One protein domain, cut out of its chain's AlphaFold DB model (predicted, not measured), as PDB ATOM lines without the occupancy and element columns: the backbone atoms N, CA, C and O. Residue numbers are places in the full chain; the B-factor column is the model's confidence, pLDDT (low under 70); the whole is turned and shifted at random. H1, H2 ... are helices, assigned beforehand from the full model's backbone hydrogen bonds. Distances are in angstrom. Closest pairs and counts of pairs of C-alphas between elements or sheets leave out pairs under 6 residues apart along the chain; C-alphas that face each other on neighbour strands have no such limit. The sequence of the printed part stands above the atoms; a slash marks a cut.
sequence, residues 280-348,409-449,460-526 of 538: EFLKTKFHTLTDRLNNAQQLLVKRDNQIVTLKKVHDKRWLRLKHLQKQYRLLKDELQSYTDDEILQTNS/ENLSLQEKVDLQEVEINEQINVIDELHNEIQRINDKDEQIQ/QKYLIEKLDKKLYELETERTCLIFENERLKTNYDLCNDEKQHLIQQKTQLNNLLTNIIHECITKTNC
ATOM      1  N   GLU A 280     -43.714   6.553 -31.804       69.25
ATOM      2  CA  GLU A 280     -42.262   6.412 -31.949       69.25
ATOM      3  C   GLU A 280     -41.861   6.174 -33.413       69.25
ATOM      4  O   GLU A 280     -40.942   6.822 -33.924       69.25
ATOM      5  N   PHE A 281     -42.598   5.331 -34.144       78.06
ATOM      6  CA  PHE A 281     -42.343   5.067 -35.562       78.06
ATOM      7  C   PHE A 281     -42.515   6.329 -36.419       78.06
ATOM      8  O   PHE A 281     -41.668   6.644 -37.262       78.06
ATOM      9  N   LEU A 282     -43.574   7.105 -36.170       72.69
ATOM     10  CA  LEU A 282     -43.815   8.373 -36.866       72.69
ATOM     11  C   LEU A 282     -42.740   9.422 -36.551       72.69
ATOM     12  O   LEU A 282     -42.265  10.094 -37.468       72.69
ATOM     13  N   LYS A 283     -42.303   9.531 -35.289       77.81
ATOM     14  CA  LYS A 283     -41.190  10.416 -34.902       77.81
ATOM     15  C   LYS A 283     -39.892  10.036 -35.608       77.81
ATOM     16  O   LYS A 283     -39.200  10.924 -36.106       77.81
ATOM     17  N   THR A 284     -39.599   8.740 -35.691       83.19
ATOM     18  CA  THR A 284     -38.400   8.221 -36.360       83.19
ATOM     19  C   THR A 284     -38.440   8.551 -37.850       83.19
ATOM     20  O   THR A 284     -37.498   9.129 -38.384       83.19
ATOM     21  N   LYS A 285     -39.577   8.306 -38.511       82.94
ATOM     22  CA  LYS A 285     -39.765   8.620 -39.935       82.94
ATOM     23  C   LYS A 285     -39.661  10.121 -40.226       82.94
ATOM     24  O   LYS A 285     -39.110  10.509 -41.256       82.94
ATOM     25  N   PHE A 286     -40.157  10.968 -39.322       83.00
ATOM     26  CA  PHE A 286     -40.043  12.422 -39.439       83.00
ATOM     27  C   PHE A 286     -38.593  12.905 -39.293       83.00
ATOM     28  O   PHE A 286     -38.159  13.768 -40.058       83.00
ATOM     29  N   HIS A 287     -37.819  12.316 -38.376       86.38
ATOM     30  CA  HIS A 287     -36.386  12.602 -38.253       86.38
ATOM     31  C   HIS A 287     -35.638  12.209 -39.530       86.38
ATOM     32  O   HIS A 287     -34.951  13.047 -40.105       86.38
ATOM     33  N   THR A 288     -35.880  11.009 -40.072       86.81
ATOM     34  CA  THR A 288     -35.250  10.569 -41.327       86.81
ATOM     35  C   THR A 288     -35.572  11.495 -42.506       86.81
ATOM     36  O   THR A 288     -34.711  11.757 -43.346       86.81
ATOM     37  N   LEU A 289     -36.808  11.997 -42.600       82.31
ATOM     38  CA  LEU A 289     -37.192  12.959 -43.639       82.31
ATOM     39  C   LEU A 289     -36.512  14.316 -43.446       82.31
ATOM     40  O   LEU A 289     -36.064  14.912 -44.423       82.31
ATOM     41  N   THR A 290     -36.394  14.773 -42.202       86.94
ATOM     42  CA  THR A 290     -35.694  16.019 -41.861       86.94
ATOM     43  C   THR A 290     -34.208  15.922 -42.212       86.94
ATOM     44  O   THR A 290     -33.660  16.835 -42.827       86.94
ATOM     45  N   ASP A 291     -33.570  14.786 -41.929       87.12
ATOM     46  CA  ASP A 291     -32.168  14.538 -42.276       87.12
ATOM     47  C   ASP A 291     -31.951  14.481 -43.791       87.12
ATOM     48  O   ASP A 291     -30.995  15.060 -44.311       87.12
ATOM     49  N   ARG A 292     -32.866  13.841 -44.530       85.88
ATOM     50  CA  ARG A 292     -32.832  13.823 -46.001       85.88
ATOM     51  C   ARG A 292     -32.992  15.222 -46.590       85.88
ATOM     52  O   ARG A 292     -32.258  15.563 -47.516       85.88
ATOM     53  N   LEU A 293     -33.897  16.033 -46.043       86.31
ATOM     54  CA  LEU A 293     -34.094  17.419 -46.470       86.31
ATOM     55  C   LEU A 293     -32.839  18.263 -46.209       86.31
ATOM     56  O   LEU A 293     -32.374  18.963 -47.107       86.31
ATOM     57  N   ASN A 294     -32.243  18.135 -45.022       85.12
ATOM     58  CA  ASN A 294     -30.993  18.815 -44.682       85.12
ATOM     59  C   ASN A 294     -29.845  18.401 -45.615       85.12
ATOM     60  O   ASN A 294     -29.066  19.249 -46.051       85.12
ATOM     61  N   ASN A 295     -29.746  17.117 -45.967       87.44
ATOM     62  CA  ASN A 295     -28.719  16.622 -46.884       87.44
ATOM     63  C   ASN A 295     -28.927  17.152 -48.318       87.44
ATOM     64  O   ASN A 295     -27.985  17.632 -48.948       87.44
ATOM     65  N   ALA A 296     -30.171  17.167 -48.806       76.44
ATOM     66  CA  ALA A 296     -30.515  17.770 -50.095       76.44
ATOM     67  C   ALA A 296     -30.176  19.271 -50.131       76.44
ATOM     68  O   ALA A 296     -29.580  19.757 -51.093       76.44
ATOM     69  N   GLN A 297     -30.463  19.998 -49.049       86.00
ATOM     70  CA  GLN A 297     -30.131  21.415 -48.933       86.00
ATOM     71  C   GLN A 297     -28.611  21.656 -48.929       86.00
ATOM     72  O   GLN A 297     -28.128  22.572 -49.595       86.00
ATOM     73  N   GLN A 298     -27.827  20.805 -48.258       89.38
ATOM     74  CA  GLN A 298     -26.361  20.871 -48.316       89.38
ATOM     75  C   GLN A 298     -25.808  20.578 -49.718       89.38
ATOM     76  O   GLN A 298     -24.834  21.208 -50.138       89.38
ATOM     77  N   LEU A 299     -26.411  19.640 -50.454       83.44
ATOM     78  CA  LEU A 299     -26.030  19.345 -51.835       83.44
ATOM     79  C   LEU A 299     -26.317  20.524 -52.767       83.44
ATOM     80  O   LEU A 299     -25.445  20.870 -53.566       83.44
ATOM     81  N   LEU A 300     -27.466  21.187 -52.620       81.19
ATOM     82  CA  LEU A 300     -27.793  22.401 -53.376       81.19
ATOM     83  C   LEU A 300     -26.767  23.512 -53.122       81.19
ATOM     84  O   LEU A 300     -26.191  24.036 -54.070       81.19
ATOM     85  N   VAL A 301     -26.418  23.774 -51.859       88.25
ATOM     86  CA  VAL A 301     -25.380  24.763 -51.513       88.25
ATOM     87  C   VAL A 301     -24.016  24.396 -52.116       88.25
ATOM     88  O   VAL A 301     -23.274  25.265 -52.581       88.25
ATOM     89  N   LYS A 302     -23.647  23.108 -52.149       85.69
ATOM     90  CA  LYS A 302     -22.416  22.659 -52.826       85.69
ATOM     91  C   LYS A 302     -22.475  22.901 -54.337       85.69
ATOM     92  O   LYS A 302     -21.472  23.338 -54.904       85.69
ATOM     93  N   ARG A 303     -23.618  22.649 -54.981       83.25
ATOM     94  CA  ARG A 303     -23.822  22.885 -56.420       83.25
ATOM     95  C   ARG A 303     -23.784  24.376 -56.757       83.25
ATOM     96  O   ARG A 303     -23.076  24.746 -57.691       83.25
ATOM     97  N   ASP A 304     -24.393  25.236 -55.946       83.44
ATOM     98  CA  ASP A 304     -24.313  26.695 -56.111       83.44
ATOM     99  C   ASP A 304     -22.864  27.195 -56.052       83.44
ATOM    100  O   ASP A 304     -22.414  27.963 -56.906       83.44
ATOM    101  N   ASN A 305     -22.074  26.692 -55.100       87.06
ATOM    102  CA  ASN A 305     -20.652  27.026 -55.000       87.06
ATOM    103  C   ASN A 305     -19.840  26.552 -56.222       87.06
ATOM    104  O   ASN A 305     -18.920  27.248 -56.673       87.06
ATOM    105  N   GLN A 306     -20.178  25.391 -56.790       85.44
ATOM    106  CA  GLN A 306     -19.571  24.907 -58.032       85.44
ATOM    107  C   GLN A 306     -19.934  25.803 -59.220       85.44
ATOM    108  O   GLN A 306     -19.038  26.184 -59.975       85.44
ATOM    109  N   ILE A 307     -21.199  26.214 -59.347       82.44
ATOM    110  CA  ILE A 307     -21.664  27.136 -60.395       82.44
ATOM    111  C   ILE A 307     -20.927  28.477 -60.298       82.44
ATOM    112  O   ILE A 307     -20.403  28.971 -61.297       82.44
ATOM    113  N   VAL A 308     -20.797  29.041 -59.094       85.62
ATOM    114  CA  VAL A 308     -20.038  30.284 -58.867       85.62
ATOM    115  C   VAL A 308     -18.572  30.126 -59.283       85.62
ATOM    116  O   VAL A 308     -17.982  31.038 -59.869       85.62
ATOM    117  N   THR A 309     -17.969  28.969 -59.013       84.50
ATOM    118  CA  THR A 309     -16.578  28.684 -59.394       84.50
ATOM    119  C   THR A 309     -16.426  28.550 -60.909       84.50
ATOM    120  O   THR A 309     -15.520  29.156 -61.484       84.50
ATOM    121  N   LEU A 310     -17.335  27.829 -61.571       78.31
ATOM    122  CA  LEU A 310     -17.363  27.698 -63.029       78.31
ATOM    123  C   LEU A 310     -17.560  29.054 -63.709       78.31
ATOM    124  O   LEU A 310     -16.828  29.368 -64.644       78.31
ATOM    125  N   LYS A 311     -18.451  29.901 -63.182       84.56
ATOM    126  CA  LYS A 311     -18.650  31.272 -63.668       84.56
ATOM    127  C   LYS A 311     -17.362  32.097 -63.581       84.56
ATOM    128  O   LYS A 311     -16.956  32.700 -64.567       84.56
ATOM    129  N   LYS A 312     -16.638  32.038 -62.456       85.31
ATOM    130  CA  LYS A 312     -15.330  32.710 -62.315       85.31
ATOM    131  C   LYS A 312     -14.287  32.200 -63.316       85.31
ATOM    132  O   LYS A 312     -13.475  32.985 -63.806       85.31
ATOM    133  N   VAL A 313     -14.261  30.896 -63.599       81.38
ATOM    134  CA  VAL A 313     -13.349  30.311 -64.598       81.38
ATOM    135  C   VAL A 313     -13.730  30.763 -66.008       81.38
ATOM    136  O   VAL A 313     -12.849  31.163 -66.770       81.38
ATOM    137  N   HIS A 314     -15.023  30.753 -66.330       86.31
ATOM    138  CA  HIS A 314     -15.560  31.249 -67.592       86.31
ATOM    139  C   HIS A 314     -15.201  32.726 -67.813       86.31
ATOM    140  O   HIS A 314     -14.608  33.062 -68.836       86.31
ATOM    141  N   ASP A 315     -15.432  33.591 -66.823       83.19
ATOM    142  CA  ASP A 315     -15.120  35.023 -66.914       83.19
ATOM    143  C   ASP A 315     -13.618  35.270 -67.141       83.19
ATOM    144  O   ASP A 315     -13.230  36.123 -67.944       83.19
ATOM    145  N   LYS A 316     -12.745  34.473 -66.506       86.62
ATOM    146  CA  LYS A 316     -11.293  34.511 -66.759       86.62
ATOM    147  C   LYS A 316     -10.931  34.072 -68.181       86.62
ATOM    148  O   LYS A 316     -10.077  34.705 -68.804       86.62
ATOM    149  N   ARG A 317     -11.550  33.003 -68.699       79.81
ATOM    150  CA  ARG A 317     -11.346  32.544 -70.088       79.81
ATOM    151  C   ARG A 317     -11.800  33.610 -71.083       79.81
ATOM    152  O   ARG A 317     -11.057  33.929 -72.005       79.81
ATOM    153  N   TRP A 318     -12.952  34.226 -70.836       85.44
ATOM    154  CA  TRP A 318     -13.491  35.315 -71.645       85.44
ATOM    155  C   TRP A 318     -12.572  36.544 -71.679       85.44
ATOM    156  O   TRP A 318     -12.278  37.084 -72.745       85.44
ATOM    157  N   LEU A 319     -12.039  36.956 -70.523       86.62
ATOM    158  CA  LEU A 319     -11.042  38.029 -70.439       86.62
ATOM    159  C   LEU A 319      -9.769  37.701 -71.230       86.62
ATOM    160  O   LEU A 319      -9.250  38.564 -71.942       86.62
ATOM    161  N   ARG A 320      -9.283  36.456 -71.152       84.44
ATOM    162  CA  ARG A 320      -8.120  36.005 -71.932       84.44
ATOM    163  C   ARG A 320      -8.407  36.029 -73.434       84.44
ATOM    164  O   ARG A 320      -7.552  36.485 -74.188       84.44
ATOM    165  N   LEU A 321      -9.600  35.614 -73.858       79.50
ATOM    166  CA  LEU A 321     -10.024  35.680 -75.257       79.50
ATOM    167  C   LEU A 321     -10.066  37.129 -75.761       79.50
ATOM    168  O   LEU A 321      -9.491  37.425 -76.804       79.50
ATOM    169  N   LYS A 322     -10.649  38.057 -74.988       83.81
ATOM    170  CA  LYS A 322     -10.616  39.494 -75.312       83.81
ATOM    171  C   LYS A 322      -9.189  40.030 -75.439       83.81
ATOM    172  O   LYS A 322      -8.917  40.836 -76.328       83.81
ATOM    173  N   HIS A 323      -8.277  39.598 -74.568       85.69
ATOM    174  CA  HIS A 323      -6.874  39.998 -74.651       85.69
ATOM    175  C   HIS A 323      -6.203  39.457 -75.920       85.69
ATOM    176  O   HIS A 323      -5.559  40.223 -76.629       85.69
ATOM    177  N   LEU A 324      -6.410  38.180 -76.255       83.12
ATOM    178  CA  LEU A 324      -5.891  37.576 -77.486       83.12
ATOM    179  C   LEU A 324      -6.446  38.257 -78.742       83.12
ATOM    180  O   LEU A 324      -5.681  38.581 -79.642       83.12
ATOM    181  N   GLN A 325      -7.743  38.569 -78.778       80.12
ATOM    182  CA  GLN A 325      -8.347  39.329 -79.878       80.12
ATOM    183  C   GLN A 325      -7.743  40.732 -80.025       80.12
ATOM    184  O   GLN A 325      -7.630  41.240 -81.141       80.12
ATOM    185  N   LYS A 326      -7.365  41.375 -78.913       89.94
ATOM    186  CA  LYS A 326      -6.663  42.662 -78.938       89.94
ATOM    187  C   LYS A 326      -5.240  42.510 -79.482       89.94
ATOM    188  O   LYS A 326      -4.853  43.304 -80.328       89.94
ATOM    189  N   GLN A 327      -4.494  41.497 -79.037       84.31
ATOM    190  CA  GLN A 327      -3.142  41.210 -79.537       84.31
ATOM    191  C   GLN A 327      -3.150  40.886 -81.034       84.31
ATOM    192  O   GLN A 327      -2.346  41.423 -81.781       84.31
ATOM    193  N   TYR A 328      -4.115  40.084 -81.490       87.00
ATOM    194  CA  TYR A 328      -4.286  39.773 -82.908       87.00
ATOM    195  C   TYR A 328      -4.546  41.026 -83.750       87.00
ATOM    196  O   TYR A 328      -3.971  41.167 -84.822       87.00
ATOM    197  N   ARG A 329      -5.379  41.959 -83.261       87.25
ATOM    198  CA  ARG A 329      -5.588  43.249 -83.939       87.25
ATOM    199  C   ARG A 329      -4.298  44.058 -84.036       87.25
ATOM    200  O   ARG A 329      -3.978  44.506 -85.122       87.25
ATOM    201  N   LEU A 330      -3.545  44.173 -82.942       88.56
ATOM    202  CA  LEU A 330      -2.267  44.894 -82.946       88.56
ATOM    203  C   LEU A 330      -1.261  44.272 -83.920       88.56
ATOM    204  O   LEU A 330      -0.656  44.996 -84.698       88.56
ATOM    205  N   LEU A 331      -1.132  42.944 -83.925       87.88
ATOM    206  CA  LEU A 331      -0.241  42.238 -84.849       87.88
ATOM    207  C   LEU A 331      -0.683  42.409 -86.308       87.88
ATOM    208  O   LEU A 331       0.149  42.551 -87.197       87.88
ATOM    209  N   LYS A 332      -1.996  42.400 -86.561       89.31
ATOM    210  CA  LYS A 332      -2.553  42.658 -87.889       89.31
ATOM    211  C   LYS A 332      -2.236  44.079 -88.358       89.31
ATOM    212  O   LYS A 332      -1.843  44.245 -89.507       89.31
ATOM    213  N   ASP A 333      -2.388  45.070 -87.483       88.25
ATOM    214  CA  ASP A 333      -2.069  46.468 -87.785       88.25
ATOM    215  C   ASP A 333      -0.554  46.651 -88.017       88.25
ATOM    216  O   ASP A 333      -0.149  47.369 -88.928       88.25
ATOM    217  N   GLU A 334       0.291  45.948 -87.254       87.81
ATOM    218  CA  GLU A 334       1.747  45.957 -87.429       87.81
ATOM    219  C   GLU A 334       2.164  45.317 -88.764       87.81
ATOM    220  O   GLU A 334       2.909  45.919 -89.536       87.81
ATOM    221  N   LEU A 335       1.620  44.141 -89.096       83.81
ATOM    222  CA  LEU A 335       1.834  43.497 -90.395       83.81
ATOM    223  C   LEU A 335       1.384  44.392 -91.549       83.81
ATOM    224  O   LEU A 335       2.116  44.515 -92.529       83.81
ATOM    225  N   GLN A 336       0.230  45.052 -91.408       85.88
ATOM    226  CA  GLN A 336      -0.259  45.996 -92.405       85.88
ATOM    227  C   GLN A 336       0.731  47.152 -92.603       85.88
ATOM    228  O   GLN A 336       1.041  47.489 -93.744       85.88
ATOM    229  N   SER A 337       1.287  47.694 -91.515       85.50
ATOM    230  CA  SER A 337       2.284  48.769 -91.586       85.50
ATOM    231  C   SER A 337       3.572  48.351 -92.303       85.50
ATOM    232  O   SER A 337       4.093  49.132 -93.096       85.50
ATOM    233  N   TYR A 338       4.041  47.108 -92.127       80.75
ATOM    234  CA  TYR A 338       5.199  46.603 -92.873       80.75
ATOM    235  C   TYR A 338       4.909  46.482 -94.373       80.75
ATOM    236  O   TYR A 338       5.746  46.876 -95.183       80.75
ATOM    237  N   THR A 339       3.726  45.991 -94.759       80.94
ATOM    238  CA  THR A 339       3.317  45.975 -96.174       80.94
ATOM    239  C   THR A 339       3.216  47.378 -96.758       80.94
ATOM    240  O   THR A 339       3.676  47.602 -97.878       80.94
ATOM    241  N   ASP A 340       2.663  48.335 -96.015       77.62
ATOM    242  CA  ASP A 340       2.539  49.717 -96.477       77.62
ATOM    243  C   ASP A 340       3.930  50.366 -96.641       77.62
ATOM    244  O   ASP A 340       4.192  51.026 -97.650       77.62
ATOM    245  N   ASP A 341       4.867  50.101 -95.723       76.44
ATOM    246  CA  ASP A 341       6.259  50.560 -95.806       76.44
ATOM    247  C   ASP A 341       7.038  49.905 -96.963       76.44
ATOM    248  O   ASP A 341       7.802  50.586 -97.655       76.44
ATOM    249  N   GLU A 342       6.842  48.610 -97.233       72.69
ATOM    250  CA  GLU A 342       7.428  47.928 -98.398       72.69
ATOM    251  C   GLU A 342       6.884  48.491 -99.720       72.69
ATOM    252  O   GLU A 342       7.646  48.731-100.667       72.69
ATOM    253  N   ILE A 343       5.582  48.779 -99.785       68.06
ATOM    254  CA  ILE A 343       4.949  49.417-100.947       68.06
ATOM    255  C   ILE A 343       5.491  50.844-101.138       68.06
ATOM    256  O   ILE A 343       5.798  51.255-102.262       68.06
ATOM    257  N   LEU A 344       5.691  51.607-100.062       68.69
ATOM    258  CA  LEU A 344       6.270  52.952-100.138       68.69
ATOM    259  C   LEU A 344       7.757  52.930-100.534       68.69
ATOM    260  O   LEU A 344       8.201  53.774-101.321       68.69
ATOM    261  N   GLN A 345       8.537  51.953-100.066       62.53
ATOM    262  CA  GLN A 345       9.950  51.810-100.439       62.53
ATOM    263  C   GLN A 345      10.140  51.356-101.892       62.53
ATOM    264  O   GLN A 345      11.031  51.867-102.582       62.53
ATOM    265  N   THR A 346       9.294  50.450-102.383       56.78
ATOM    266  CA  THR A 346       9.330  49.991-103.781       56.78
ATOM    267  C   THR A 346       8.882  51.080-104.758       56.78
ATOM    268  O   THR A 346       9.481  51.201-105.829       56.78
ATOM    269  N   ASN A 347       7.951  51.954-104.360       54.25
ATOM    270  CA  ASN A 347       7.518  53.098-105.170       54.25
ATOM    271  C   ASN A 347       8.476  54.308-105.121       54.25
ATOM    272  O   ASN A 347       8.492  55.110-106.052       54.25
ATOM    273  N   SER A 348       9.313  54.450-104.084       51.62
ATOM    274  CA  SER A 348      10.194  55.622-103.919       51.62
ATOM    275  C   SER A 348      11.579  55.493-104.576       51.62
ATOM    276  O   SER A 348      12.171  56.515-104.934       51.62
ATOM    277  N   GLU A 409      -9.174  18.033 -70.289       83.62
ATOM    278  CA  GLU A 409     -10.506  18.627 -70.113       83.62
ATOM    279  C   GLU A 409     -11.548  17.945 -71.015       83.62
ATOM    280  O   GLU A 409     -12.640  17.649 -70.540       83.62
ATOM    281  N   ASN A 410     -11.203  17.618 -72.266       76.69
ATOM    282  CA  ASN A 410     -12.082  16.886 -73.181       76.69
ATOM    283  C   ASN A 410     -12.357  15.456 -72.707       76.69
ATOM    284  O   ASN A 410     -13.504  15.027 -72.750       76.69
ATOM    285  N   LEU A 411     -11.344  14.740 -72.209       79.81
ATOM    286  CA  LEU A 411     -11.540  13.420 -71.598       79.81
ATOM    287  C   LEU A 411     -12.465  13.505 -70.378       79.81
ATOM    288  O   LEU A 411     -13.403  12.728 -70.265       79.81
ATOM    289  N   SER A 412     -12.270  14.506 -69.514       87.69
ATOM    290  CA  SER A 412     -13.140  14.720 -68.353       87.69
ATOM    291  C   SER A 412     -14.575  15.110 -68.735       87.69
ATOM    292  O   SER A 412     -15.512  14.777 -68.011       87.69
ATOM    293  N   LEU A 413     -14.770  15.841 -69.836       81.50
ATOM    294  CA  LEU A 413     -16.103  16.141 -70.361       81.50
ATOM    295  C   LEU A 413     -16.760  14.894 -70.952       81.50
ATOM    296  O   LEU A 413     -17.937  14.679 -70.687       81.50
ATOM    297  N   GLN A 414     -16.006  14.062 -71.671       82.50
ATOM    298  CA  GLN A 414     -16.508  12.796 -72.197       82.50
ATOM    299  C   GLN A 414     -16.968  11.870 -71.067       82.50
ATOM    300  O   GLN A 414     -18.101  11.415 -71.088       82.50
ATOM    301  N   GLU A 415     -16.157  11.696 -70.020       85.62
ATOM    302  CA  GLU A 415     -16.547  10.908 -68.841       85.62
ATOM    303  C   GLU A 415     -17.833  11.436 -68.184       85.62
ATOM    304  O   GLU A 415     -18.647  10.660 -67.692       85.62
ATOM    305  N   LYS A 416     -18.050  12.760 -68.172       83.44
ATOM    306  CA  LYS A 416     -19.300  13.342 -67.656       83.44
ATOM    307  C   LYS A 416     -20.497  13.033 -68.546       83.44
ATOM    308  O   LYS A 416     -21.564  12.777 -67.998       83.44
ATOM    309  N   VAL A 417     -20.329  13.075 -69.867       81.56
ATOM    310  CA  VAL A 417     -21.381  12.697 -70.821       81.56
ATOM    311  C   VAL A 417     -21.739  11.225 -70.635       81.56
ATOM    312  O   VAL A 417     -22.913  10.913 -70.466       81.56
ATOM    313  N   ASP A 418     -20.738  10.349 -70.546       82.88
ATOM    314  CA  ASP A 418     -20.943   8.913 -70.341       82.88
ATOM    315  C   ASP A 418     -21.676   8.638 -69.009       82.88
ATOM    316  O   ASP A 418     -22.610   7.840 -68.952       82.88
ATOM    317  N   LEU A 419     -21.315   9.345 -67.928       86.44
ATOM    318  CA  LEU A 419     -22.013   9.243 -66.639       86.44
ATOM    319  C   LEU A 419     -23.461   9.753 -66.702       86.44
ATOM    320  O   LEU A 419     -24.340   9.149 -66.092       86.44
ATOM    321  N   GLN A 420     -23.722  10.843 -67.429       80.81
ATOM    322  CA  GLN A 420     -25.083  11.350 -67.628       80.81
ATOM    323  C   GLN A 420     -25.930  10.388 -68.463       80.81
ATOM    324  O   GLN A 420     -27.116  10.232 -68.193       80.81
ATOM    325  N   GLU A 421     -25.339   9.716 -69.449       85.00
ATOM    326  CA  GLU A 421     -26.027   8.695 -70.239       85.00
ATOM    327  C   GLU A 421     -26.412   7.486 -69.376       85.00
ATOM    328  O   GLU A 421     -27.535   6.987 -69.475       85.00
ATOM    329  N   VAL A 422     -25.531   7.060 -68.464       88.94
ATOM    330  CA  VAL A 422     -25.855   6.031 -67.463       88.94
ATOM    331  C   VAL A 422     -27.001   6.485 -66.552       88.94
ATOM    332  O   VAL A 422     -27.949   5.728 -66.370       88.94
ATOM    333  N   GLU A 423     -26.967   7.719 -66.037       85.50
ATOM    334  CA  GLU A 423     -28.031   8.265 -65.176       85.50
ATOM    335  C   GLU A 423     -29.381   8.347 -65.910       85.50
ATOM    336  O   GLU A 423     -30.409   7.953 -65.363       85.50
ATOM    337  N   ILE A 424     -29.389   8.775 -67.179       81.62
ATOM    338  CA  ILE A 424     -30.592   8.778 -68.025       81.62
ATOM    339  C   ILE A 424     -31.129   7.354 -68.204       81.62
ATOM    340  O   ILE A 424     -32.335   7.136 -68.088       81.62
ATOM    341  N   ASN A 425     -30.258   6.377 -68.461       86.81
ATOM    342  CA  ASN A 425     -30.667   4.983 -68.625       86.81
ATOM    343  C   ASN A 425     -31.220   4.383 -67.323       86.81
ATOM    344  O   ASN A 425     -32.218   3.665 -67.353       86.81
ATOM    345  N   GLU A 426     -30.630   4.707 -66.171       87.12
ATOM    346  CA  GLU A 426     -31.171   4.322 -64.864       87.12
ATOM    347  C   GLU A 426     -32.549   4.948 -64.620       87.12
ATOM    348  O   GLU A 426     -33.471   4.251 -64.197       87.12
ATOM    349  N   GLN A 427     -32.728   6.232 -64.940       81.19
ATOM    350  CA  GLN A 427     -34.027   6.896 -64.825       81.19
ATOM    351  C   GLN A 427     -35.081   6.290 -65.759       81.19
ATOM    352  O   GLN A 427     -36.226   6.130 -65.341       81.19
ATOM    353  N   ILE A 428     -34.713   5.915 -66.989       85.62
ATOM    354  CA  ILE A 428     -35.605   5.202 -67.918       85.62
ATOM    355  C   ILE A 428     -36.066   3.881 -67.295       85.62
ATOM    356  O   ILE A 428     -37.268   3.634 -67.238       85.62
ATOM    357  N   ASN A 429     -35.144   3.089 -66.742       88.44
ATOM    358  CA  ASN A 429     -35.494   1.828 -66.086       88.44
ATOM    359  C   ASN A 429     -36.445   2.041 -64.896       88.44
ATOM    360  O   ASN A 429     -37.419   1.307 -64.750       88.44
ATOM    361  N   VAL A 430     -36.211   3.069 -64.071       86.88
ATOM    362  CA  VAL A 430     -37.104   3.410 -62.947       86.88
ATOM    363  C   VAL A 430     -38.492   3.833 -63.441       86.88
ATOM    364  O   VAL A 430     -39.497   3.439 -62.850       86.88
ATOM    365  N   ILE A 431     -38.570   4.618 -64.518       82.00
ATOM    366  CA  ILE A 431     -39.845   5.018 -65.129       82.00
ATOM    367  C   ILE A 431     -40.595   3.794 -65.666       82.00
ATOM    368  O   ILE A 431     -41.805   3.695 -65.462       82.00
ATOM    369  N   ASP A 432     -39.902   2.852 -66.302       87.81
ATOM    370  CA  ASP A 432     -40.503   1.618 -66.814       87.81
ATOM    371  C   ASP A 432     -40.995   0.712 -65.672       87.81
ATOM    372  O   ASP A 432     -42.092   0.151 -65.739       87.81
ATOM    373  N   GLU A 433     -40.239   0.593 -64.578       89.69
ATOM    374  CA  GLU A 433     -40.670  -0.123 -63.370       89.69
ATOM    375  C   GLU A 433     -41.917   0.512 -62.738       89.69
ATOM    376  O   GLU A 433     -42.848  -0.207 -62.363       89.69
ATOM    377  N   LEU A 434     -41.967   1.845 -62.652       83.94
ATOM    378  CA  LEU A 434     -43.126   2.576 -62.134       83.94
ATOM    379  C   LEU A 434     -44.352   2.415 -63.035       83.94
ATOM    380  O   LEU A 434     -45.437   2.156 -62.519       83.94
ATOM    381  N   HIS A 435     -44.186   2.495 -64.357       85.31
ATOM    382  CA  HIS A 435     -45.259   2.211 -65.312       85.31
ATOM    383  C   HIS A 435     -45.804   0.790 -65.134       85.31
ATOM    384  O   HIS A 435     -47.016   0.598 -65.051       85.31
ATOM    385  N   ASN A 436     -44.921  -0.203 -65.006       90.12
ATOM    386  CA  ASN A 436     -45.319  -1.589 -64.765       90.12
ATOM    387  C   ASN A 436     -46.030  -1.770 -63.412       90.12
ATOM    388  O   ASN A 436     -46.943  -2.588 -63.299       90.12
ATOM    389  N   GLU A 437     -45.641  -1.033 -62.369       87.75
ATOM    390  CA  GLU A 437     -46.322  -1.076 -61.070       87.75
ATOM    391  C   GLU A 437     -47.699  -0.413 -61.117       87.75
ATOM    392  O   GLU A 437     -48.662  -0.997 -60.621       87.75
ATOM    393  N   ILE A 438     -47.819   0.752 -61.756       79.81
ATOM    394  CA  ILE A 438     -49.107   1.427 -61.968       79.81
ATOM    395  C   ILE A 438     -50.038   0.524 -62.774       79.81
ATOM    396  O   ILE A 438     -51.186   0.337 -62.380       79.81
ATOM    397  N   GLN A 439     -49.534  -0.118 -63.831       88.94
ATOM    398  CA  GLN A 439     -50.314  -1.081 -64.601       88.94
ATOM    399  C   GLN A 439     -50.767  -2.260 -63.730       88.94
ATOM    400  O   GLN A 439     -51.945  -2.592 -63.722       88.94
ATOM    401  N   ARG A 440     -49.878  -2.840 -62.910       88.44
ATOM    402  CA  ARG A 440     -50.246  -3.917 -61.972       88.44
ATOM    403  C   ARG A 440     -51.276  -3.483 -60.929       88.44
ATOM    404  O   ARG A 440     -52.080  -4.314 -60.506       88.44
ATOM    405  N   ILE A 441     -51.233  -2.237 -60.461       79.31
ATOM    406  CA  ILE A 441     -52.223  -1.684 -59.527       79.31
ATOM    407  C   ILE A 441     -53.559  -1.482 -60.244       79.31
ATOM    408  O   ILE A 441     -54.576  -1.921 -59.718       79.31
ATOM    409  N   ASN A 442     -53.555  -0.926 -61.457       78.31
ATOM    410  CA  ASN A 442     -54.755  -0.761 -62.276       78.31
ATOM    411  C   ASN A 442     -55.408  -2.113 -62.597       78.31
ATOM    412  O   ASN A 442     -56.605  -2.273 -62.382       78.31
ATOM    413  N   ASP A 443     -54.627  -3.123 -62.988       82.25
ATOM    414  CA  ASP A 443     -55.124  -4.480 -63.252       82.25
ATOM    415  C   ASP A 443     -55.715  -5.130 -61.978       82.25
ATOM    416  O   ASP A 443     -56.702  -5.871 -62.030       82.25
ATOM    417  N   LYS A 444     -55.132  -4.854 -60.799       79.31
ATOM    418  CA  LYS A 444     -55.670  -5.300 -59.498       79.31
ATOM    419  C   LYS A 444     -56.940  -4.551 -59.116       79.31
ATOM    420  O   LYS A 444     -57.848  -5.174 -58.573       79.31
ATOM    421  N   ASP A 445     -57.028  -3.258 -59.398       62.22
ATOM    422  CA  ASP A 445     -58.230  -2.461 -59.167       62.22
ATOM    423  C   ASP A 445     -59.363  -2.900 -60.101       62.22
ATOM    424  O   ASP A 445     -60.503  -3.024 -59.651       62.22
ATOM    425  N   GLU A 446     -59.060  -3.257 -61.351       67.94
ATOM    426  CA  GLU A 446     -60.006  -3.906 -62.265       67.94
ATOM    427  C   GLU A 446     -60.483  -5.268 -61.719       67.94
ATOM    428  O   GLU A 446     -61.676  -5.583 -61.780       67.94
ATOM    429  N   GLN A 447     -59.603  -6.056 -61.086       65.69
ATOM    430  CA  GLN A 447     -59.986  -7.306 -60.410       65.69
ATOM    431  C   GLN A 447     -60.787  -7.090 -59.111       65.69
ATOM    432  O   GLN A 447     -61.726  -7.846 -58.840       65.69
ATOM    433  N   ILE A 448     -60.479  -6.073 -58.302       56.50
ATOM    434  CA  ILE A 448     -61.146  -5.803 -57.014       56.50
ATOM    435  C   ILE A 448     -62.513  -5.137 -57.226       56.50
ATOM    436  O   ILE A 448     -63.489  -5.506 -56.562       56.50
ATOM    437  N   GLN A 449     -62.641  -4.240 -58.212       50.25
ATOM    438  CA  GLN A 449     -63.938  -3.685 -58.621       50.25
ATOM    439  C   GLN A 449     -64.880  -4.765 -59.180       50.25
ATOM    440  O   GLN A 449     -66.099  -4.604 -59.111       50.25
ATOM    441  N   GLN A 460     -55.878   3.950 -51.425       64.75
ATOM    442  CA  GLN A 460     -55.380   3.449 -52.711       64.75
ATOM    443  C   GLN A 460     -55.446   4.528 -53.791       64.75
ATOM    444  O   GLN A 460     -54.450   4.774 -54.465       64.75
ATOM    445  N   LYS A 461     -56.561   5.262 -53.880       73.12
ATOM    446  CA  LYS A 461     -56.693   6.388 -54.809       73.12
ATOM    447  C   LYS A 461     -55.671   7.497 -54.534       73.12
ATOM    448  O   LYS A 461     -55.077   8.013 -55.472       73.12
ATOM    449  N   TYR A 462     -55.414   7.811 -53.263       76.19
ATOM    450  CA  TYR A 462     -54.360   8.753 -52.873       76.19
ATOM    451  C   TYR A 462     -52.957   8.249 -53.242       76.19
ATOM    452  O   TYR A 462     -52.099   9.034 -53.641       76.19
ATOM    453  N   LEU A 463     -52.703   6.941 -53.115       75.50
ATOM    454  CA  LEU A 463     -51.420   6.351 -53.484       75.50
ATOM    455  C   LEU A 463     -51.197   6.382 -55.001       75.50
ATOM    456  O   LEU A 463     -50.108   6.757 -55.423       75.50
ATOM    457  N   ILE A 464     -52.221   6.053 -55.793       70.69
ATOM    458  CA  ILE A 464     -52.193   6.138 -57.261       70.69
ATOM    459  C   ILE A 464     -51.941   7.584 -57.693       70.69
ATOM    460  O   ILE A 464     -50.979   7.846 -58.401       70.69
ATOM    461  N   GLU A 465     -52.693   8.546 -57.153       77.12
ATOM    462  CA  GLU A 465     -52.518   9.970 -57.475       77.12
ATOM    463  C   GLU A 465     -51.115  10.487 -57.101       77.12
ATOM    464  O   GLU A 465     -50.512  11.297 -57.808       77.12
ATOM    465  N   LYS A 466     -50.542   9.981 -56.002       81.38
ATOM    466  CA  LYS A 466     -49.169  10.300 -55.598       81.38
ATOM    467  C   LYS A 466     -48.122   9.672 -56.522       81.38
ATOM    468  O   LYS A 466     -47.092  10.307 -56.763       81.38
ATOM    469  N   LEU A 467     -48.350   8.448 -56.998       70.88
ATOM    470  CA  LEU A 467     -47.470   7.772 -57.951       70.88
ATOM    471  C   LEU A 467     -47.534   8.443 -59.326       70.88
ATOM    472  O   LEU A 467     -46.477   8.739 -59.873       70.88
ATOM    473  N   ASP A 468     -48.721   8.808 -59.808       75.00
ATOM    474  CA  ASP A 468     -48.913   9.539 -61.068       75.00
ATOM    475  C   ASP A 468     -48.231  10.909 -61.034       75.00
ATOM    476  O   ASP A 468     -47.518  11.286 -61.964       75.00
ATOM    477  N   LYS A 469     -48.363  11.645 -59.920       82.38
ATOM    478  CA  LYS A 469     -47.640  12.911 -59.738       82.38
ATOM    479  C   LYS A 469     -46.124  12.703 -59.785       82.38
ATOM    480  O   LYS A 469     -45.414  13.493 -60.404       82.38
ATOM    481  N   LYS A 470     -45.619  11.650 -59.135       79.19
ATOM    482  CA  LYS A 470     -44.183  11.346 -59.129       79.19
ATOM    483  C   LYS A 470     -43.688  10.924 -60.512       79.19
ATOM    484  O   LYS A 470     -42.587  11.314 -60.889       79.19
ATOM    485  N   LEU A 471     -44.495  10.173 -61.254       74.00
ATOM    486  CA  LEU A 471     -44.211   9.771 -62.624       74.00
ATOM    487  C   LEU A 471     -44.127  11.000 -63.534       74.00
ATOM    488  O   LEU A 471     -43.127  11.169 -64.221       74.00
ATOM    489  N   TYR A 472     -45.076  11.929 -63.429       84.12
ATOM    490  CA  TYR A 472     -45.047  13.190 -64.174       84.12
ATOM    491  C   TYR A 472     -43.810  14.057 -63.856       84.12
ATOM    492  O   TYR A 472     -43.183  14.630 -64.749       84.12
ATOM    493  N   GLU A 473     -43.411  14.148 -62.582       80.19
ATOM    494  CA  GLU A 473     -42.168  14.830 -62.183       80.19
ATOM    495  C   GLU A 473     -40.927  14.177 -62.816       80.19
ATOM    496  O   GLU A 473     -40.038  14.876 -63.296       80.19
ATOM    497  N   LEU A 474     -40.868  12.843 -62.856       72.75
ATOM    498  CA  LEU A 474     -39.754  12.119 -63.474       72.75
ATOM    499  C   LEU A 474     -39.757  12.244 -65.004       72.75
ATOM    500  O   LEU A 474     -38.700  12.379 -65.610       72.75
ATOM    501  N   GLU A 475     -40.925  12.262 -65.644       75.31
ATOM    502  CA  GLU A 475     -41.048  12.481 -67.089       75.31
ATOM    503  C   GLU A 475     -40.605  13.887 -67.503       75.31
ATOM    504  O   GLU A 475     -39.938  14.054 -68.531       75.31
ATOM    505  N   THR A 476     -40.941  14.894 -66.694       83.12
ATOM    506  CA  THR A 476     -40.503  16.282 -66.907       83.12
ATOM    507  C   THR A 476     -39.002  16.449 -66.673       83.12
ATOM    508  O   THR A 476     -38.325  17.102 -67.471       83.12
ATOM    509  N   GLU A 477     -38.444  15.805 -65.645       79.12
ATOM    510  CA  GLU A 477     -36.994  15.750 -65.421       79.12
ATOM    511  C   GLU A 477     -36.272  15.059 -66.589       79.12
ATOM    512  O   GLU A 477     -35.325  15.619 -67.148       79.12
ATOM    513  N   ARG A 478     -36.787  13.913 -67.053       77.62
ATOM    514  CA  ARG A 478     -36.280  13.197 -68.232       77.62
ATOM    515  C   ARG A 478     -36.287  14.076 -69.480       77.62
ATOM    516  O   ARG A 478     -35.305  14.087 -70.217       77.62
ATOM    517  N   THR A 479     -37.359  14.827 -69.739       81.50
ATOM    518  CA  THR A 479     -37.405  15.729 -70.907       81.50
ATOM    519  C   THR A 479     -36.381  16.858 -70.800       81.50
ATOM    520  O   THR A 479     -35.746  17.190 -71.801       81.50
ATOM    521  N   CYS A 480     -36.156  17.404 -69.602       77.88
ATOM    522  CA  CYS A 480     -35.106  18.401 -69.377       77.88
ATOM    523  C   CYS A 480     -33.703  17.821 -69.621       77.88
ATOM    524  O   CYS A 480     -32.875  18.471 -70.258       77.88
ATOM    525  N   LEU A 481     -33.445  16.592 -69.161       72.81
ATOM    526  CA  LEU A 481     -32.169  15.905 -69.379       72.81
ATOM    527  C   LEU A 481     -31.937  15.552 -70.851       72.81
ATOM    528  O   LEU A 481     -30.821  15.721 -71.335       72.81
ATOM    529  N   ILE A 482     -32.973  15.133 -71.588       76.88
ATOM    530  CA  ILE A 482     -32.890  14.913 -73.043       76.88
ATOM    531  C   ILE A 482     -32.490  16.208 -73.755       76.88
ATOM    532  O   ILE A 482     -31.568  16.198 -74.566       76.88
ATOM    533  N   PHE A 483     -33.131  17.329 -73.416       77.81
ATOM    534  CA  PHE A 483     -32.831  18.620 -74.034       77.81
ATOM    535  C   PHE A 483     -31.394  19.080 -73.742       77.81
ATOM    536  O   PHE A 483     -30.689  19.568 -74.626       77.81
ATOM    537  N   GLU A 484     -30.929  18.894 -72.505       75.00
ATOM    538  CA  GLU A 484     -29.550  19.206 -72.129       75.00
ATOM    539  C   GLU A 484     -28.545  18.289 -72.843       75.00
ATOM    540  O   GLU A 484     -27.510  18.769 -73.304       75.00
ATOM    541  N   ASN A 485     -28.861  17.000 -73.006       73.00
ATOM    542  CA  ASN A 485     -28.030  16.055 -73.749       73.00
ATOM    543  C   ASN A 485     -27.934  16.435 -75.238       73.00
ATOM    544  O   ASN A 485     -26.835  16.515 -75.782       73.00
ATOM    545  N   GLU A 486     -29.047  16.776 -75.895       83.44
ATOM    546  CA  GLU A 486     -29.026  17.264 -77.284       83.44
ATOM    547  C   GLU A 486     -28.212  18.556 -77.435       83.44
ATOM    548  O   GLU A 486     -27.448  18.713 -78.394       83.44
ATOM    549  N   ARG A 487     -28.299  19.465 -76.457       85.12
ATOM    550  CA  ARG A 487     -27.482  20.683 -76.429       85.12
ATOM    551  C   ARG A 487     -25.992  20.363 -76.295       85.12
ATOM    552  O   ARG A 487     -25.174  20.939 -77.013       85.12
ATOM    553  N   LEU A 488     -25.626  19.461 -75.384       72.12
ATOM    554  CA  LEU A 488     -24.240  19.030 -75.184       72.12
ATOM    555  C   LEU A 488     -23.690  18.301 -76.412       72.12
ATOM    556  O   LEU A 488     -22.565  18.587 -76.819       72.12
ATOM    557  N   LYS A 489     -24.494  17.445 -77.044       80.00
ATOM    558  CA  LYS A 489     -24.156  16.765 -78.297       80.00
ATOM    559  C   LYS A 489     -23.885  17.760 -79.422       80.00
ATOM    560  O   LYS A 489     -22.837  17.693 -80.052       80.00
ATOM    561  N   THR A 490     -24.759  18.751 -79.594       83.25
ATOM    562  CA  THR A 490     -24.562  19.824 -80.582       83.25
ATOM    563  C   THR A 490     -23.256  20.589 -80.332       83.25
ATOM    564  O   THR A 490     -22.495  20.858 -81.259       83.25
ATOM    565  N   ASN A 491     -22.952  20.911 -79.070       71.56
ATOM    566  CA  ASN A 491     -21.697  21.575 -78.703       71.56
ATOM    567  C   ASN A 491     -20.464  20.696 -78.969       71.56
ATOM    568  O   ASN A 491     -19.422  21.211 -79.382       71.56
ATOM    569  N   TYR A 492     -20.571  19.389 -78.723       80.31
ATOM    570  CA  TYR A 492     -19.521  18.424 -79.029       80.31
ATOM    571  C   TYR A 492     -19.264  18.342 -80.536       80.31
ATOM    572  O   TYR A 492     -18.109  18.439 -80.953       80.31
ATOM    573  N   ASP A 493     -20.319  18.240 -81.345       80.25
ATOM    574  CA  ASP A 493     -20.220  18.177 -82.805       80.25
ATOM    575  C   ASP A 493     -19.556  19.443 -83.367       80.25
ATOM    576  O   ASP A 493     -18.592  19.341 -84.124       80.25
ATOM    577  N   LEU A 494     -19.948  20.633 -82.890       77.50
ATOM    578  CA  LEU A 494     -19.295  21.901 -83.246       77.50
ATOM    579  C   LEU A 494     -17.799  21.918 -82.892       77.50
ATOM    580  O   LEU A 494     -16.968  22.331 -83.703       77.50
ATOM    581  N   CYS A 495     -17.432  21.450 -81.694       70.00
ATOM    582  CA  CYS A 495     -16.026  21.357 -81.291       70.00
ATOM    583  C   CYS A 495     -15.249  20.350 -82.151       70.00
ATOM    584  O   CYS A 495     -14.068  20.553 -82.449       70.00
ATOM    585  N   ASN A 496     -15.886  19.244 -82.538       76.38
ATOM    586  CA  ASN A 496     -15.274  18.233 -83.383       76.38
ATOM    587  C   ASN A 496     -15.070  18.750 -84.815       76.38
ATOM    588  O   ASN A 496     -13.993  18.545 -85.376       76.38
ATOM    589  N   ASP A 497     -16.033  19.481 -85.373       83.19
ATOM    590  CA  ASP A 497     -15.911  20.122 -86.684       83.19
ATOM    591  C   ASP A 497     -14.783  21.161 -86.698       83.19
ATOM    592  O   ASP A 497     -13.935  21.151 -87.597       83.19
ATOM    593  N   GLU A 498     -14.685  21.998 -85.659       76.75
ATOM    594  CA  GLU A 498     -13.582  22.954 -85.506       76.75
ATOM    595  C   GLU A 498     -12.224  22.236 -85.424       76.75
ATOM    596  O   GLU A 498     -11.258  22.620 -86.090       76.75
ATOM    597  N   LYS A 499     -12.149  21.126 -84.677       76.94
ATOM    598  CA  LYS A 499     -10.954  20.276 -84.618       76.94
ATOM    599  C   LYS A 499     -10.589  19.707 -85.994       76.94
ATOM    600  O   LYS A 499      -9.409  19.725 -86.348       76.94
ATOM    601  N   GLN A 500     -11.553  19.206 -86.769       82.12
ATOM    602  CA  GLN A 500     -11.291  18.681 -88.115       82.12
ATOM    603  C   GLN A 500     -10.818  19.778 -89.069       82.12
ATOM    604  O   GLN A 500      -9.855  19.574 -89.812       82.12
ATOM    605  N   HIS A 501     -11.419  20.965 -88.996       82.62
ATOM    606  CA  HIS A 501     -10.985  22.126 -89.762       82.62
ATOM    607  C   HIS A 501      -9.533  22.517 -89.431       82.62
ATOM    608  O   HIS A 501      -8.715  22.700 -90.335       82.62
ATOM    609  N   LEU A 502      -9.155  22.542 -88.148       75.50
ATOM    610  CA  LEU A 502      -7.771  22.795 -87.726       75.50
ATOM    611  C   LEU A 502      -6.794  21.705 -88.206       75.50
ATOM    612  O   LEU A 502      -5.666  22.012 -88.600       75.50
ATOM    613  N   ILE A 503      -7.208  20.432 -88.220       78.69
ATOM    614  CA  ILE A 503      -6.411  19.327 -88.779       78.69
ATOM    615  C   ILE A 503      -6.199  19.513 -90.288       78.69
ATOM    616  O   ILE A 503      -5.079  19.328 -90.779       78.69
ATOM    617  N   GLN A 504      -7.235  19.915 -91.028       86.19
ATOM    618  CA  GLN A 504      -7.129  20.208 -92.459       86.19
ATOM    619  C   GLN A 504      -6.179  21.380 -92.722       86.19
ATOM    620  O   GLN A 504      -5.268  21.240 -93.541       86.19
ATOM    621  N   GLN A 505      -6.307  22.485 -91.981       80.06
ATOM    622  CA  GLN A 505      -5.393  23.630 -92.086       80.06
ATOM    623  C   GLN A 505      -3.940  23.236 -91.801       80.06
ATOM    624  O   GLN A 505      -3.038  23.585 -92.563       80.06
ATOM    625  N   LYS A 506      -3.699  22.447 -90.744       81.75
ATOM    626  CA  LYS A 506      -2.363  21.920 -90.429       81.75
ATOM    627  C   LYS A 506      -1.801  21.078 -91.576       81.75
ATOM    628  O   LYS A 506      -0.622  21.188 -91.903       81.75
ATOM    629  N   THR A 507      -2.632  20.243 -92.193       86.81
ATOM    630  CA  THR A 507      -2.225  19.395 -93.323       86.81
ATOM    631  C   THR A 507      -1.875  20.238 -94.551       86.81
ATOM    632  O   THR A 507      -0.851  19.999 -95.186       86.81
ATOM    633  N   GLN A 508      -2.664  21.276 -94.849       85.81
ATOM    634  CA  GLN A 508      -2.377  22.229 -95.928       85.81
ATOM    635  C   GLN A 508      -1.057  22.981 -95.697       85.81
ATOM    636  O   GLN A 508      -0.237  23.063 -96.611       85.81
ATOM    637  N   LEU A 509      -0.820  23.467 -94.476       82.75
ATOM    638  CA  LEU A 509       0.436  24.119 -94.085       82.75
ATOM    639  C   LEU A 509       1.640  23.183 -94.217       82.75
ATOM    640  O   LEU A 509       2.665  23.583 -94.761       82.75
ATOM    641  N   ASN A 510       1.514  21.928 -93.781       79.62
ATOM    642  CA  ASN A 510       2.574  20.932 -93.938       79.62
ATOM    643  C   ASN A 510       2.883  20.645 -95.415       79.62
ATOM    644  O   ASN A 510       4.051  20.523 -95.781       79.62
ATOM    645  N   ASN A 511       1.862  20.572 -96.271       87.62
ATOM    646  CA  ASN A 511       2.053  20.386 -97.710       87.62
ATOM    647  C   ASN A 511       2.746  21.599 -98.347       87.62
ATOM    648  O   ASN A 511       3.682  21.426 -99.124       87.62
ATOM    649  N   LEU A 512       2.345  22.820 -97.979       87.31
ATOM    650  CA  LEU A 512       3.018  24.055 -98.399       87.31
ATOM    651  C   LEU A 512       4.486  24.070 -97.965       87.31
ATOM    652  O   LEU A 512       5.360  24.326 -98.788       87.31
ATOM    653  N   LEU A 513       4.765  23.738 -96.704       81.94
ATOM    654  CA  LEU A 513       6.127  23.667 -96.181       81.94
ATOM    655  C   LEU A 513       6.964  22.624 -96.933       81.94
ATOM    656  O   LEU A 513       8.094  22.904 -97.319       81.94
ATOM    657  N   THR A 514       6.395  21.446 -97.196       86.12
ATOM    658  CA  THR A 514       7.061  20.375 -97.955       86.12
ATOM    659  C   THR A 514       7.372  20.823 -99.385       86.12
ATOM    660  O   THR A 514       8.479  20.589 -99.870       86.12
ATOM    661  N   ASN A 515       6.442  21.526-100.039       86.19
ATOM    662  CA  ASN A 515       6.651  22.088-101.373       86.19
ATOM    663  C   ASN A 515       7.755  23.152-101.378       86.19
ATOM    664  O   ASN A 515       8.618  23.114-102.249       86.19
ATOM    665  N   ILE A 516       7.776  24.049-100.385       82.75
ATOM    666  CA  ILE A 516       8.830  25.064-100.232       82.75
ATOM    667  C   ILE A 516      10.192  24.394-100.030       82.75
ATOM    668  O   ILE A 516      11.155  24.745-100.708       82.75
ATOM    669  N   ILE A 517      10.280  23.388 -99.152       79.12
ATOM    670  CA  ILE A 517      11.515  22.622 -98.931       79.12
ATOM    671  C   ILE A 517      11.973  21.964-100.239       79.12
ATOM    672  O   ILE A 517      13.146  22.059-100.597       79.12
ATOM    673  N   HIS A 518      11.059  21.342-100.987       82.12
ATOM    674  CA  HIS A 518      11.381  20.716-102.268       82.12
ATOM    675  C   HIS A 518      11.853  21.734-103.321       82.12
ATOM    676  O   HIS A 518      12.821  21.482-104.044       82.12
ATOM    677  N   GLU A 519      11.234  22.914-103.381       81.44
ATOM    678  CA  GLU A 519      11.647  24.011-104.261       81.44
ATOM    679  C   GLU A 519      13.036  24.561-103.882       81.44
ATOM    680  O   GLU A 519      13.867  24.835-104.750       81.44
ATOM    681  N   CYS A 520      13.342  24.659-102.586       72.25
ATOM    682  CA  CYS A 520      14.669  25.045-102.104       72.25
ATOM    683  C   CYS A 520      15.738  23.995-102.451       72.25
ATOM    684  O   CYS A 520      16.834  24.355-102.885       72.25
ATOM    685  N   ILE A 521      15.431  22.702-102.305       74.75
ATOM    686  CA  ILE A 521      16.344  21.601-102.660       74.75
ATOM    687  C   ILE A 521      16.608  21.573-104.174       74.75
ATOM    688  O   ILE A 521      17.748  21.424-104.611       74.75
ATOM    689  N   THR A 522      15.573  21.744-104.997       75.88
ATOM    690  CA  THR A 522      15.725  21.748-106.462       75.88
ATOM    691  C   THR A 522      16.498  22.969-106.959       75.88
ATOM    692  O   THR A 522      17.365  22.816-107.817       75.88
ATOM    693  N   LYS A 523      16.281  24.158-106.377       71.31
ATOM    694  CA  LYS A 523      17.071  25.364-106.693       71.31
ATOM    695  C   LYS A 523      18.542  25.239-106.279       71.31
ATOM    696  O   LYS A 523      19.412  25.649-107.037       71.31
ATOM    697  N   THR A 524      18.838  24.641-105.125       65.12
ATOM    698  CA  THR A 524      20.225  24.491-104.635       65.12
ATOM    699  C   THR A 524      21.039  23.443-105.403       65.12
ATOM    700  O   THR A 524      22.246  23.615-105.567       65.12
ATOM    701  N   ASN A 525      20.397  22.415-105.966       56.50
ATOM    702  CA  ASN A 525      21.070  21.438-106.829       56.50
ATOM    703  C   ASN A 525      21.472  21.992-108.214       56.50
ATOM    704  O   ASN A 525      22.333  21.403-108.865       56.50
ATOM    705  N   CYS A 526      20.910  23.122-108.661       52.38
ATOM    706  CA  CYS A 526      21.277  23.752-109.936       52.38
ATOM    707  C   CYS A 526      22.576  24.579-109.876       52.38
ATOM    708  O   CYS A 526      23.175  24.816-110.922       52.38
TER     709      CYS A 526
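AT A GLANCE: This is residues 280 to 348, 409 to 449 and 460 to 526 of the 538 residues of the protein "Hypothetical protein" of Rotaria sp. Silwood2 (UniProt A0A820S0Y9). What is the shape? Three long helices run lengthwise in a rod: H2 packs on residues 464 to 481 of H3, while H1 stands free beside this pair. What is printed? There are 177 residues with named helices H1, H2, H3 in that order and no named strand: all helix, extended, radius of gyration of the C-alphas 31.0 A, spans 103 by 34 by 26 A.

IN THESE COORDINATES: Where is H1? Residues 280 to 348, 101.7 A, from C-alpha 280 at (-42.262, 6.412, -31.949). And the others? H2 is residues 409 to 449, 59.0 A; H3 is residues 460 to 525, 95.4 A, ending at C-alpha 525 (21.070, 21.438, -106.829).

HOW THE PARTS SIT: What touches? H1 is apart from H2 and H3. H2, with residues 424 to 438 alone, touches H3 at a shallow tilt of 25 degrees, opposite ways; the closest C-alphas, of Ile 431 and Leu 471, are 6.9 A apart. And the backbones? Every O i to N i+4 pair in H1, H2 and H3 is within hydrogen-bond range.

THE WHOLE: Where are cuts? Residues 349 to 408 and 450 to 459 are not printed; the C-alpha gaps are 54.2 A and 12.6 A. Where is pLDDT under 70? At residues 280, 343 to 348, 445 to 449, 460 and 524 to 526.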